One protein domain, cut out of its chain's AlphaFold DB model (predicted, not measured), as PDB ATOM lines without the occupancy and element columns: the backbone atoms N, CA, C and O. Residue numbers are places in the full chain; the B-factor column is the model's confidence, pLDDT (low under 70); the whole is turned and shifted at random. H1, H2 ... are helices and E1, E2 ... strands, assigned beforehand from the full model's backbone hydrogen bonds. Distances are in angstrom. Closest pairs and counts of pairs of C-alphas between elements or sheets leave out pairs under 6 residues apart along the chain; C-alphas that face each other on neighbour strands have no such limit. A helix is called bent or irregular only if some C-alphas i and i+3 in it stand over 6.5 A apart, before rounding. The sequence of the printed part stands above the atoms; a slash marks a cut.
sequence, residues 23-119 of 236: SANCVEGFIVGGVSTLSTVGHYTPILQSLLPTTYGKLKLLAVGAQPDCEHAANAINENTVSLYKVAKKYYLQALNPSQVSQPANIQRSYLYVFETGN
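This is residues 23 to 119 of the 236 residues of a protein of Polarella glacialis (UniProt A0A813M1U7). Look for a three-stranded antiparallel sheet, E1 - E3 - E2, as the middle of three layers: the helical hairpin H3 and H4 covers one face, and H2 lies over part of the other. The printed part has 97 residues with five named helices and three named strands, in the order E1 H1 H2 E2 H3 H4 H5 E3, class mixed. It is compact, with a radius of gyration of the C-alphas of 12.5 A and spans of 37 by 31 by 20 A.

Start at inner strand E3, residues 110 to 116. Its antiparallel neighbours are E1, residues 23 to 28, with N 25 and O 113 within hydrogen-bond range at 2.8 A, and E2, residues 58 to 65, with N 62 and O 112 at 2.9 A. H3, residues 67 to 78, runs along the strands at a height over the sheet of 7.5 A. On the same face, irregular H4, residues 84 to 90, has C-alphas 85 and 88 7.3 A apart; it touches residues 73 to 77 of H3 alone, the closest C-alphas being those of Ala 73 and Val 87, 6.2 A. On the opposite face find H2, residues 41 to 50, height 8.9 A. H1, residues 29 to 33, and H5, residues 98 to 101, only graze the sheet. E1, H1 H2 and E2 form a split strand-helix-strand unit, same-way strands with E3 between, its crossover right-handed. O i to N i+4 pairs are within range throughout H1 and H3, 3 of 6 in H2 and 1 of 3 in H4, where 3 of 4 O i to N i+3 pairs are; H5 is too short.

Find C-alpha 23 at (-114.806, 160.763, 76.519), where E1 begins. E2 is 21.5 A long; E3 runs 19.4 A to C-alpha 116 at (-119.830, 159.679, 80.782).

The printed part has no cut and no long link. Among the 44 residues with pLDDT under 70 are 29 to 59.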
ATOM      1  N   SER A  23    -115.473 159.873  77.466       68.94
ATOM      2  CA  SER A  23    -114.806 160.763  76.519       68.94
ATOM      3  C   SER A  23    -114.417 162.028  77.262       68.94
ATOM      4  O   SER A  23    -115.275 162.750  77.755       68.94
ATOM      5  N   ALA A  24    -113.125 162.275  77.394       75.56
ATOM      6  CA  ALA A  24    -112.592 163.443  78.060       75.56
ATOM      7  C   ALA A  24    -112.020 164.436  77.061       75.56
ATOM      8  O   ALA A  24    -111.482 164.068  76.012       75.56
ATOM      9  N   ASN A  25    -112.110 165.701  77.431       75.62
ATOM     10  CA  ASN A  25    -111.629 166.799  76.642       75.62
ATOM     11  C   ASN A  25    -111.037 167.908  77.512       75.62
ATOM     12  O   ASN A  25    -111.617 168.273  78.534       75.62
ATOM     13  N   CYS A  26    -109.908 168.452  77.073       79.75
ATOM     14  CA  CYS A  26    -109.279 169.610  77.672       79.75
ATOM     15  C   CYS A  26    -109.599 170.858  76.847       79.75
ATOM     16  O   CYS A  26    -109.306 170.901  75.656       79.75
ATOM     17  N   VAL A  27    -110.202 171.870  77.468       76.31
ATOM     18  CA  VAL A  27    -110.613 173.098  76.775       76.31
ATOM     19  C   VAL A  27    -109.934 174.303  77.401       76.31
ATOM     20  O   VAL A  27    -110.064 174.539  78.604       76.31
ATOM     21  N   GLU A  28    -109.246 175.088  76.578       76.88
ATOM     22  CA  GLU A  28    -108.576 176.308  77.016       76.88
ATOM     23  C   GLU A  28    -109.567 177.360  77.532       76.88
ATOM     24  O   GLU A  28    -110.661 177.562  77.000       76.88
ATOM     25  N   GLY A  29    -109.186 178.067  78.588       69.69
ATOM     26  CA  GLY A  29    -110.078 178.953  79.324       69.69
ATOM     27  C   GLY A  29    -110.534 180.172  78.542       69.69
ATOM     28  O   GLY A  29    -111.635 180.660  78.787       69.69
ATOM     29  N   PHE A  30    -109.747 180.641  77.570       67.31
ATOM     30  CA  PHE A  30    -110.188 181.708  76.672       67.31
ATOM     31  C   PHE A  30    -111.337 181.249  75.762       67.31
ATOM     32  O   PHE A  30    -112.179 182.061  75.384       67.31
ATOM     33  N   ILE A  31    -111.406 179.952  75.437       65.00
ATOM     34  CA  ILE A  31    -112.516 179.366  74.679       65.00
ATOM     35  C   ILE A  31    -113.746 179.288  75.580       65.00
ATOM     36  O   ILE A  31    -114.816 179.738  75.183       65.00
ATOM     37  N   VAL A  32    -113.583 178.793  76.811       63.28
ATOM     38  CA  VAL A  32    -114.667 178.705  77.809       63.28
ATOM     39  C   VAL A  32    -115.246 180.092  78.125       63.28
ATOM     40  O   VAL A  32    -116.463 180.260  78.164       63.28
ATOM     41  N   GLY A  33    -114.387 181.098  78.311       54.88
ATOM     42  CA  GLY A  33    -114.778 182.480  78.601       54.88
ATOM     43  C   GLY A  33    -115.221 183.285  77.377       54.88
ATOM     44  O   GLY A  33    -115.841 184.331  77.538       54.88
ATOM     45  N   GLY A  34    -114.929 182.811  76.164       53.34
ATOM     46  CA  GLY A  34    -115.216 183.509  74.912       53.34
ATOM     47  C   GLY A  34    -116.614 183.267  74.344       53.34
ATOM     48  O   GLY A  34    -116.922 183.806  73.280       53.34
ATOM     49  N   VAL A  35    -117.450 182.455  75.003       54.66
ATOM     50  CA  VAL A  35    -118.776 182.083  74.480       54.66
ATOM     51  C   VAL A  35    -119.863 183.110  74.814       54.66
ATOM     52  O   VAL A  35    -120.886 183.158  74.137       54.66
ATOM     53  N   SER A  36    -119.646 183.987  75.798       45.91
ATOM     54  CA  SER A  36    -120.429 185.216  76.001       45.91
ATOM     55  C   SER A  36    -119.727 186.170  76.981       45.91
ATOM     56  O   SER A  36    -118.834 185.774  77.721       45.91
ATOM     57  N   THR A  37    -120.179 187.419  77.086       44.50
ATOM     58  CA  THR A  37    -119.720 188.373  78.117       44.50
ATOM     59  C   THR A  37    -120.054 187.953  79.562       44.50
ATOM     60  O   THR A  37    -119.581 188.588  80.500       44.50
ATOM     61  N   LEU A  38    -120.834 186.878  79.753       46.69
ATOM     62  CA  LEU A  38    -121.271 186.332  81.047       46.69
ATOM     63  C   LEU A  38    -120.929 184.831  81.215       46.69
ATOM     64  O   LEU A  38    -121.498 184.159  82.083       46.69
ATOM     65  N   SER A  39    -120.046 184.254  80.385       54.28
ATOM     66  CA  SER A  39    -119.780 182.806  80.443       54.28
ATOM     67  C   SER A  39    -118.991 182.421  81.691       54.28
ATOM     68  O   SER A  39    -117.817 182.754  81.861       54.28
ATOM     69  N   THR A  40    -119.660 181.667  82.553       62.62
ATOM     70  CA  THR A  40    -119.059 180.937  83.660       62.62
ATOM     71  C   THR A  40    -118.531 179.602  83.145       62.62
ATOM     72  O   THR A  40    -118.968 179.119  82.096       62.62
ATOM     73  N   VAL A  41    -117.614 178.974  83.880       59.38
ATOM     74  CA  VAL A  41    -117.078 177.649  83.515       59.38
ATOM     75  C   VAL A  41    -118.214 176.632  83.290       59.38
ATOM     76  O   VAL A  41    -118.196 175.825  82.363       59.38
ATOM     77  N   GLY A  42    -119.272 176.733  84.090       51.28
ATOM     78  CA  GLY A  42    -120.479 175.928  83.996       51.28
ATOM     79  C   GLY A  42    -121.306 176.177  82.751       51.28
ATOM     80  O   GLY A  42    -121.845 175.214  82.227       51.28
ATOM     81  N   HIS A  43    -121.383 177.408  82.237       62.38
ATOM     82  CA  HIS A  43    -122.184 177.733  81.048       62.38
ATOM     83  C   HIS A  43    -121.654 177.099  79.760       62.38
ATOM     84  O   HIS A  43    -122.420 176.890  78.821       62.38
ATOM     85  N   TYR A  44    -120.385 176.703  79.729       59.34
ATOM     86  CA  TYR A  44    -119.843 175.928  78.620       59.34
ATOM     87  C   TYR A  44    -120.340 174.472  78.615       59.34
ATOM     88  O   TYR A  44    -120.442 173.849  77.563       59.34
ATOM     89  N   THR A  45    -120.738 173.950  79.781       57.50
ATOM     90  CA  THR A  45    -121.276 172.591  79.957       57.50
ATOM     91  C   THR A  45    -122.592 172.370  79.193       57.50
ATOM     92  O   THR A  45    -122.636 171.448  78.385       57.50
ATOM     93  N   PRO A  46    -123.665 173.174  79.356       50.53
ATOM     94  CA  PRO A  46    -124.889 173.010  78.577       50.53
ATOM     95  C   PRO A  46    -124.678 173.317  77.094       50.53
ATOM     96  O   PRO A  46    -125.379 172.740  76.275       50.53
ATOM     97  N   ILE A  47    -123.704 174.160  76.729       57.06
ATOM     98  CA  ILE A  47    -123.342 174.391  75.325       57.06
ATOM     99  C   ILE A  47    -122.758 173.109  74.750       57.06
ATOM    100  O   ILE A  47    -123.361 172.535  73.857       57.06
ATOM    101  N   LEU A  48    -121.689 172.568  75.330       57.06
ATOM    102  CA  LEU A  48    -121.148 171.267  74.938       57.06
ATOM    103  C   LEU A  48    -122.216 170.157  74.938       57.06
ATOM    104  O   LEU A  48    -122.289 169.390  73.987       57.06
ATOM    105  N   GLN A  49    -123.083 170.103  75.951       53.75
ATOM    106  CA  GLN A  49    -124.182 169.137  76.038       53.75
ATOM    107  C   GLN A  49    -125.256 169.355  74.956       53.75
ATOM    108  O   GLN A  49    -125.851 168.387  74.506       53.75
ATOM    109  N   SER A  50    -125.513 170.595  74.528       52.16
ATOM    110  CA  SER A  50    -126.448 170.915  73.435       52.16
ATOM    111  C   SER A  50    -125.864 170.625  72.053       52.16
ATOM    112  O   SER A  50    -126.601 170.351  71.112       52.16
ATOM    113  N   LEU A  51    -124.535 170.657  71.946       51.03
ATOM    114  CA  LEU A  51    -123.772 170.329  70.744       51.03
ATOM    115  C   LEU A  51    -123.497 168.832  70.613       51.03
ATOM    116  O   LEU A  51    -122.823 168.405  69.682       51.03
ATOM    117  N   LEU A  52    -123.973 168.026  71.555       52.22
ATOM    118  CA  LEU A  52    -123.747 166.596  71.579       52.22
ATOM    119  C   LEU A  52    -125.098 165.887  71.677       52.22
ATOM    120  O   LEU A  52    -125.938 166.279  72.483       52.22
ATOM    121  N   PRO A  53    -125.349 164.853  70.858       48.62
ATOM    122  CA  PRO A  53    -126.538 164.017  70.972       48.62
ATOM    123  C   PRO A  53    -126.866 163.620  72.420       48.62
ATOM    124  O   PRO A  53    -125.984 163.426  73.257       48.62
ATOM    125  N   THR A  54    -128.142 163.378  72.717       49.25
ATOM    126  CA  THR A  54    -128.593 162.838  74.017       49.25
ATOM    127  C   THR A  54    -127.895 161.525  74.414       49.25
ATOM    128  O   THR A  54    -127.904 161.138  75.580       49.25
ATOM    129  N   THR A  55    -127.242 160.859  73.460       45.59
ATOM    130  CA  THR A  55    -126.422 159.649  73.602       45.59
ATOM    131  C   THR A  55    -125.108 159.852  74.380       45.59
ATOM    132  O   THR A  55    -124.537 158.881  74.872       45.59
ATOM    133  N   TYR A  56    -124.623 161.091  74.543       51.47
ATOM    134  CA  TYR A  56    -123.338 161.405  75.197       51.47
ATOM    135  C   TYR A  56    -123.363 161.337  76.734       51.47
ATOM    136  O   TYR A  56    -122.354 161.609  77.383       51.47
ATOM    137  N   GLY A  57    -124.500 160.930  77.310       54.81
ATOM    138  CA  GLY A  57    -124.721 160.847  78.750       54.81
ATOM    139  C   GLY A  57    -124.480 162.182  79.457       54.81
ATOM    140  O   GLY A  57    -124.678 163.245  78.866       54.81
ATOM    141  N   LYS A  58    -124.129 162.157  80.748       59.81
ATOM    142  CA  LYS A  58    -123.972 163.388  81.539       59.81
ATOM    143  C   LYS A  58    -122.557 163.935  81.388       59.81
ATOM    144  O   LYS A  58    -121.598 163.279  81.797       59.81
ATOM    145  N   LEU A  59    -122.434 165.156  80.869       65.62
ATOM    146  CA  LEU A  59    -121.185 165.902  80.923       65.62
ATOM    147  C   LEU A  59    -120.842 166.259  82.373       65.62
ATOM    148  O   LEU A  59    -121.645 166.834  83.109       65.62
ATOM    149  N   LYS A  60    -119.621 165.920  82.773       73.56
ATOM    150  CA  LYS A  60    -119.020 166.227  84.066       73.56
ATOM    151  C   LYS A  60    -117.812 167.120  83.840       73.56
ATOM    152  O   LYS A  60    -116.824 166.711  83.241       73.56
ATOM    153  N   LEU A  61    -117.876 168.339  84.352       74.38
ATOM    154  CA  LEU A  61    -116.703 169.186  84.512       74.38
ATOM    155  C   LEU A  61    -115.927 168.688  85.737       74.38
ATOM    156  O   LEU A  61    -116.440 168.751  86.851       74.38
ATOM    157  N   LEU A  62    -114.732 168.134  85.530       80.38
ATOM    158  CA  LEU A  62    -113.997 167.442  86.595       80.38
ATOM    159  C   LEU A  62    -112.916 168.300  87.242       80.38
ATOM    160  O   LEU A  62    -112.762 168.269  88.463       80.38
ATOM    161  N   ALA A  63    -112.126 169.015  86.443       86.50
ATOM    162  CA  ALA A  63    -110.927 169.668  86.951       86.50
ATOM    163  C   ALA A  63    -110.477 170.861  86.100       86.50
ATOM    164  O   ALA A  63    -110.906 171.025  84.960       86.50
ATOM    165  N   VAL A  64    -109.587 171.676  86.663       89.62
ATOM    166  CA  VAL A  64    -108.911 172.804  86.016       89.62
ATOM    167  C   VAL A  64    -107.405 172.713  86.260       89.62
ATOM    168  O   VAL A  64    -106.967 172.294  87.331       89.62
ATOM    169  N   GLY A  65    -106.590 173.108  85.287       90.00
ATOM    170  CA  GLY A  65    -105.136 173.063  85.428       90.00
ATOM    171  C   GLY A  65    -104.388 173.770  84.307       90.00
ATOM    172  O   GLY A  65    -104.959 174.589  83.583       90.00
ATOM    173  N   ALA A  66    -103.090 173.492  84.204       88.88
ATOM    174  CA  ALA A  66    -102.298 173.895  83.047       88.88
ATOM    175  C   ALA A  66    -102.704 173.062  81.818       88.88
ATOM    176  O   ALA A  66    -103.136 171.918  81.955       88.88
ATOM    177  N   GLN A  67    -102.579 173.641  80.622       85.06
ATOM    178  CA  GLN A  67    -102.995 172.989  79.375       85.06
ATOM    179  C   GLN A  67    -102.314 171.630  79.131       85.06
ATOM    180  O   GLN A  67    -103.049 170.663  78.939       85.06
ATOM    181  N   PRO A  68    -100.974 171.486  79.234       85.06
ATOM    182  CA  PRO A  68    -100.321 170.204  78.952       85.06
ATOM    183  C   PRO A  68    -100.793 169.083  79.886       85.06
ATOM    184  O   PRO A  68    -101.063 167.964  79.456       85.06
ATOM    185  N   ASP A  69    -100.960 169.393  81.171       89.69
ATOM    186  CA  ASP A  69    -101.426 168.435  82.174       89.69
ATOM    187  C   ASP A  69    -102.879 168.009  81.931       89.69
ATOM    188  O   ASP A  69    -103.248 166.844  82.090       89.69
ATOM    189  N   CYS A  70    -103.708 168.962  81.515       86.69
ATOM    190  CA  CYS A  70    -105.113 168.745  81.213       86.69
ATOM    191  C   CYS A  70    -105.301 167.924  79.923       86.69
ATOM    192  O   CYS A  70    -106.133 167.014  79.901       86.69
ATOM    193  N   GLU A  71    -104.492 168.153  78.886       80.81
ATOM    194  CA  GLU A  71    -104.469 167.329  77.670       80.81
ATOM    195  C   GLU A  71    -103.998 165.897  77.963       80.81
ATOM    196  O   GLU A  71    -104.633 164.933  77.524       80.81
ATOM    197  N   HIS A  72    -102.938 165.727  78.762       83.94
ATOM    198  CA  HIS A  72    -102.479 164.403  79.195       83.94
ATOM    199  C   HIS A  72    -103.540 163.658  80.011       83.94
ATOM    200  O   HIS A  72    -103.749 162.462  79.804       83.94
ATOM    201  N   ALA A  73    -104.246 164.355  80.903       84.44
ATOM    202  CA  ALA A  73    -105.360 163.790  81.652       84.44
ATOM    203  C   ALA A  73    -106.511 163.354  80.733       84.44
ATOM    204  O   ALA A  73    -107.036 162.251  80.893       84.44
ATOM    205  N   ALA A  74    -106.890 164.192  79.764       80.50
ATOM    206  CA  ALA A  74    -107.941 163.874  78.804       80.50
ATOM    207  C   ALA A  74    -107.576 162.644  77.962       80.50
ATOM    208  O   ALA A  74    -108.377 161.717  77.849       80.50
ATOM    209  N   ASN A  75    -106.349 162.591  77.436       76.25
ATOM    210  CA  ASN A  75    -105.840 161.433  76.702       76.25
ATOM    211  C   ASN A  75    -105.855 160.165  77.564       76.25
ATOM    212  O   ASN A  75    -106.394 159.151  77.138       76.25
ATOM    213  N   ALA A  76    -105.375 160.237  78.807       76.19
ATOM    214  CA  ALA A  76    -105.349 159.083  79.699       76.19
ATOM    215  C   ALA A  76    -106.746 158.556  80.066       76.19
ATOM    216  O   ALA A  76    -106.930 157.347  80.214       76.19
ATOM    217  N   ILE A  77    -107.738 159.441  80.215       75.62
ATOM    218  CA  ILE A  77    -109.136 159.030  80.407       75.62
ATOM    219  C   ILE A  77    -109.669 158.356  79.138       75.62
ATOM    220  O   ILE A  77    -110.261 157.285  79.235       75.62
ATOM    221  N   ASN A  78    -109.436 158.954  77.965       69.56
ATOM    222  CA  ASN A  78    -109.875 158.409  76.677       69.56
ATOM    223  C   ASN A  78    -109.260 157.028  76.389       69.56
ATOM    224  O   ASN A  78    -109.935 156.146  75.867       69.56
ATOM    225  N   GLU A  79    -108.001 156.826  76.777       67.62
ATOM    226  CA  GLU A  79    -107.254 155.568  76.636       67.62
ATOM    227  C   GLU A  79    -107.538 154.576  77.781       67.62
ATOM    228  O   GLU A  79    -106.981 153.481  77.816       67.62
ATOM    229  N   ASN A  80    -108.403 154.944  78.734       69.62
ATOM    230  CA  ASN A  80    -108.762 154.144  79.906       69.62
ATOM    231  C   ASN A  80    -107.552 153.722  80.774       69.62
ATOM    232  O   ASN A  80    -107.571 152.694  81.450       69.62
ATOM    233  N   THR A  81    -106.486 154.531  80.779       73.06
ATOM    234  CA  THR A  81    -105.243 154.286  81.539       73.06
ATOM    235  C   THR A  81    -105.259 154.940  82.927       73.06
ATOM    236  O   THR A  81    -104.318 154.805  83.722       73.06
ATOM    237  N   VAL A  82    -106.336 155.661  83.257       76.56
ATOM    238  CA  VAL A  82    -106.555 156.277  84.567       76.56
ATOM    239  C   VAL A  82    -108.034 156.259  84.951       76.56
ATOM    240  O   VAL A  82    -108.917 156.534  84.149       76.56
ATOM    241  N   SER A  83    -108.311 155.978  86.225       78.56
ATOM    242  CA  SER A  83    -109.653 156.140  86.793       78.56
ATOM    243  C   SER A  83    -109.980 157.621  87.006       78.56
ATOM    244  O   SER A  83    -109.129 158.367  87.501       78.56
ATOM    245  N   LEU A  84    -111.228 158.029  86.740       76.06
ATOM    246  CA  LEU A  84    -111.693 159.407  86.959       76.06
ATOM    247  C   LEU A  84    -111.393 159.930  88.370       76.06
ATOM    248  O   LEU A  84    -110.981 161.073  88.525       76.06
ATOM    249  N   TYR A  85    -111.514 159.091  89.402       79.81
ATOM    250  CA  TYR A  85    -111.250 159.497  90.789       79.81
ATOM    251  C   TYR A  85    -109.776 159.820  91.068       79.81
ATOM    252  O   TYR A  85    -109.458 160.498  92.041       79.81
ATOM    253  N   LYS A  86    -108.860 159.320  90.231       84.19
ATOM    254  CA  LYS A  86    -107.413 159.510  90.385       84.19
ATOM    255  C   LYS A  86    -106.852 160.564  89.434       84.19
ATOM    256  O   LYS A  86    -105.727 161.004  89.655       84.19
ATOM    257  N   VAL A  87    -107.605 160.973  88.406       86.25
ATOM    258  CA  VAL A  87    -107.079 161.810  87.320       86.25
ATOM    259  C   VAL A  87    -106.585 163.168  87.816       86.25
ATOM    260  O   VAL A  87    -105.452 163.537  87.525       86.25
ATOM    261  N   ALA A  88    -107.366 163.866  88.646       86.12
ATOM    262  CA  ALA A  88    -107.000 165.201  89.111       86.12
ATOM    263  C   ALA A  88    -105.685 165.179  89.905       86.12
ATOM    264  O   ALA A  88    -104.765 165.937  89.624       86.12
ATOM    265  N   LYS A  89    -105.542 164.213  90.821       87.62
ATOM    266  CA  LYS A  89    -104.314 164.040  91.604       87.62
ATOM    267  C   LYS A  89    -103.123 163.596  90.745       87.62
ATOM    268  O   LYS A  89    -102.022 164.087  90.957       87.62
ATOM    269  N   LYS A  90    -103.325 162.657  89.810       89.19
ATOM    270  CA  LYS A  90    -102.249 162.082  88.980       89.19
ATOM    271  C   LYS A  90    -101.637 163.107  88.021       89.19
ATOM    272  O   LYS A  90    -100.443 163.035  87.770       89.19
ATOM    273  N   TYR A  91    -102.447 164.034  87.515       90.50
ATOM    274  CA  TYR A  91    -102.034 165.050  86.542       90.50
ATOM    275  C   TYR A  91    -102.015 166.463  87.140       90.50
ATOM    276  O   TYR A  91    -102.156 167.433  86.413       90.50
ATOM    277  N   TYR A  92    -101.884 166.598  88.465       90.75
ATOM    278  CA  TYR A  92    -101.753 167.899  89.145       90.75
ATOM    279  C   TYR A  92    -102.862 168.919  88.809       90.75
ATOM    280  O   TYR A  92    -102.656 170.131  88.872       90.75
ATOM    281  N   LEU A  93    -104.059 168.431  88.476       89.31
ATOM    282  CA  LEU A  93    -105.226 169.264  88.214       89.31
ATOM    283  C   LEU A  93    -105.972 169.539  89.518       89.31
ATOM    284  O   LEU A  93    -106.116 168.673  90.386       89.31
ATOM    285  N   GLN A  94    -106.523 170.738  89.632       89.44
ATOM    286  CA  GLN A  94    -107.425 171.091  90.715       89.44
ATOM    287  C   GLN A  94    -108.824 170.566  90.392       89.44
ATOM    288  O   GLN A  94    -109.428 170.978  89.403       89.44
ATOM    289  N   ALA A  95    -109.355 169.674  91.230       85.06
ATOM    290  CA  ALA A  95    -110.749 169.254  91.123       85.06
ATOM    291  C   ALA A  95    -111.675 170.463  91.319       85.06
ATOM    292  O   ALA A  95    -111.486 171.245  92.255       85.06
ATOM    293  N   LEU A  96    -112.660 170.608  90.438       78.69
ATOM    294  CA  LEU A  96    -113.604 171.717  90.497       78.69
ATOM    295  C   LEU A  96    -114.744 171.380  91.452       78.69
ATOM    296  O   LEU A  96    -115.359 170.317  91.365       78.69
ATOM    297  N   ASN A  97    -115.036 172.302  92.361       74.25
ATOM    298  CA  ASN A  97    -116.210 172.231  93.222       74.25
ATOM    299  C   ASN A  97    -117.367 173.069  92.634       74.25
ATOM    300  O   ASN A  97    -117.133 173.953  91.806       74.25
ATOM    301  N   PRO A  98    -118.631 172.817  93.032       66.75
ATOM    302  CA  PRO A  98    -119.800 173.450  92.409       66.75
ATOM    303  C   PRO A  98    -119.769 174.987  92.395       66.75
ATOM    304  O   PRO A  98    -120.280 175.601  91.465       66.75
ATOM    305  N   SER A  99    -119.130 175.617  93.384       63.88
ATOM    306  CA  SER A  99    -118.982 177.075  93.456       63.88
ATOM    307  C   SER A  99    -118.005 177.643  92.420       63.88
ATOM    308  O   SER A  99    -118.206 178.758  91.942       63.88
ATOM    309  N   GLN A 100    -116.976 176.890  92.024       69.44
ATOM    310  CA  GLN A 100    -116.047 177.285  90.958       69.44
ATOM    311  C   GLN A 100    -116.671 177.159  89.565       69.44
ATOM    312  O   GLN A 100    -116.293 177.887  88.651       69.44
ATOM    313  N   VAL A 101    -117.671 176.289  89.405       66.38
ATOM    314  CA  VAL A 101    -118.416 176.133  88.148       66.38
ATOM    315  C   VAL A 101    -119.169 177.423  87.789       66.38
ATOM    316  O   VAL A 101    -119.270 177.779  86.620       66.38
ATOM    317  N   SER A 102    -119.642 178.180  88.779       67.81
ATOM    318  CA  SER A 102    -120.322 179.469  88.578       67.81
ATOM    319  C   SER A 102    -119.391 180.676  88.404       67.81
ATOM    320  O   SER A 102    -119.882 181.788  88.229       67.81
ATOM    321  N   GLN A 103    -118.066 180.504  88.456       74.00
ATOM    322  CA  GLN A 103    -117.129 181.621  88.297       74.00
ATOM    323  C   GLN A 103    -116.797 181.888  86.819       74.00
ATOM    324  O   GLN A 103    -116.907 180.976  85.994       74.00
ATOM    325  N   PRO A 104    -116.382 183.120  86.461       74.94
ATOM    326  CA  PRO A 104    -115.831 183.411  85.141       74.94
ATOM    327  C   PRO A 104    -114.631 182.512  84.832       74.94
ATOM    328  O   PRO A 104    -113.813 182.226  85.709       74.94
ATOM    329  N   ALA A 105    -114.504 182.080  83.578       72.75
ATOM    330  CA  ALA A 105    -113.376 181.253  83.180       72.75
ATOM    331  C   ALA A 105    -112.059 182.042  83.242       72.75
ATOM    332  O   ALA A 105    -111.903 183.086  82.610       72.75
ATOM    333  N   ASN A 106    -111.077 181.514  83.972       81.88
ATOM    334  CA  ASN A 106    -109.698 181.980  83.883       81.88
ATOM    335  C   ASN A 106    -109.113 181.617  82.511       81.88
ATOM    336  O   ASN A 106    -108.924 180.436  82.219       81.88
ATOM    337  N   ILE A 107    -108.790 182.633  81.709       79.56
ATOM    338  CA  ILE A 107    -108.273 182.490  80.342       79.56
ATOM    339  C   ILE A 107    -106.904 181.799  80.255       79.56
ATOM    340  O   ILE A 107    -106.560 181.285  79.200       79.56
ATOM    341  N   GLN A 108    -106.137 181.768  81.350       82.62
ATOM    342  CA  GLN A 108    -104.801 181.162  81.426       82.62
ATOM    343  C   GLN A 108    -104.827 179.689  81.868       82.62
ATOM    344  O   GLN A 108    -103.780 179.075  82.070       82.62
ATOM    345  N   ARG A 109    -106.013 179.126  82.112       85.50
ATOM    346  CA  ARG A 109    -106.191 177.753  82.598       85.50
ATOM    347  C   ARG A 109    -106.980 176.941  81.591       85.50
ATOM    348  O   ARG A 109    -107.759 177.503  80.836       85.50
ATOM    349  N   SER A 110    -106.821 175.625  81.630       84.69
ATOM    350  CA  SER A 110    -107.632 174.703  80.839       84.69
ATOM    351  C   SER A 110    -108.530 173.852  81.724       84.69
ATOM    352  O   SER A 110    -108.186 173.548  82.868       84.69
ATOM    353  N   TYR A 111    -109.688 173.486  81.189       85.06
ATOM    354  CA  TYR A 111    -110.775 172.823  81.897       85.06
ATOM    355  C   TYR A 111    -111.002 171.429  81.324       85.06
ATOM    356  O   TYR A 111    -111.178 171.266  80.117       85.06
ATOM    357  N   LEU A 112    -111.012 170.430  82.204       86.06
ATOM    358  CA  LEU A 112    -111.218 169.032  81.860       86.06
ATOM    359  C   LEU A 112    -112.707 168.685  81.944       86.06
ATOM    360  O   LEU A 112    -113.278 168.553  83.032       86.06
ATOM    361  N   TYR A 113    -113.310 168.498  80.780       80.12
ATOM    362  CA  TYR A 113    -114.681 168.045  80.598       80.12
ATOM    363  C   TYR A 113    -114.691 166.552  80.302       80.12
ATOM    364  O   TYR A 113    -113.913 166.079  79.482       80.12
ATOM    365  N   VAL A 114    -115.580 165.802  80.941       77.25
ATOM    366  CA  VAL A 114    -115.723 164.362  80.737       77.25
ATOM    367  C   VAL A 114    -117.170 164.011  80.470       77.25
ATOM    368  O   VAL A 114    -118.044 164.229  81.297       77.25
ATOM    369  N   PHE A 115    -117.409 163.411  79.321       73.19
ATOM    370  CA  PHE A 115    -118.657 162.772  78.965       73.19
ATOM    371  C   PHE A 115    -118.629 161.343  79.478       73.19
ATOM    372  O   PHE A 115    -117.825 160.519  79.043       73.19
ATOM    373  N   GLU A 116    -119.507 161.050  80.425       64.00
ATOM    374  CA  GLU A 116    -119.830 159.679  80.782       64.00
ATOM    375  C   GLU A 116    -120.838 159.164  79.763       64.00
ATOM    376  O   GLU A 116    -122.025 159.456  79.863       64.00
ATOM    377  N   THR A 117    -120.354 158.473  78.737       57.81
ATOM    378  CA  THR A 117    -121.196 158.104  77.597       57.81
ATOM    379  C   THR A 117    -121.849 156.728  77.755       57.81
ATOM    380  O   THR A 117    -121.316 155.830  78.411       57.81
ATOM    381  N   GLY A 118    -122.975 156.550  77.058       56.09
ATOM    382  CA  GLY A 118    -123.492 155.243  76.664       56.09
ATOM    383  C   GLY A 118    -123.006 154.872  75.256       56.09
ATOM    384  O   GLY A 118    -123.218 155.618  74.306       56.09
ATOM    385  N   ASN A 119    -122.357 153.715  75.118       55.62
ATOM    386  CA  ASN A 119    -122.134 152.944  73.881       55.62
ATOM    387  C   ASN A 119    -121.622 153.664  72.599       55.62
ATOM    388  O   ASN A 119    -121.805 153.133  71.512       55.62
TER     389      ASN A 119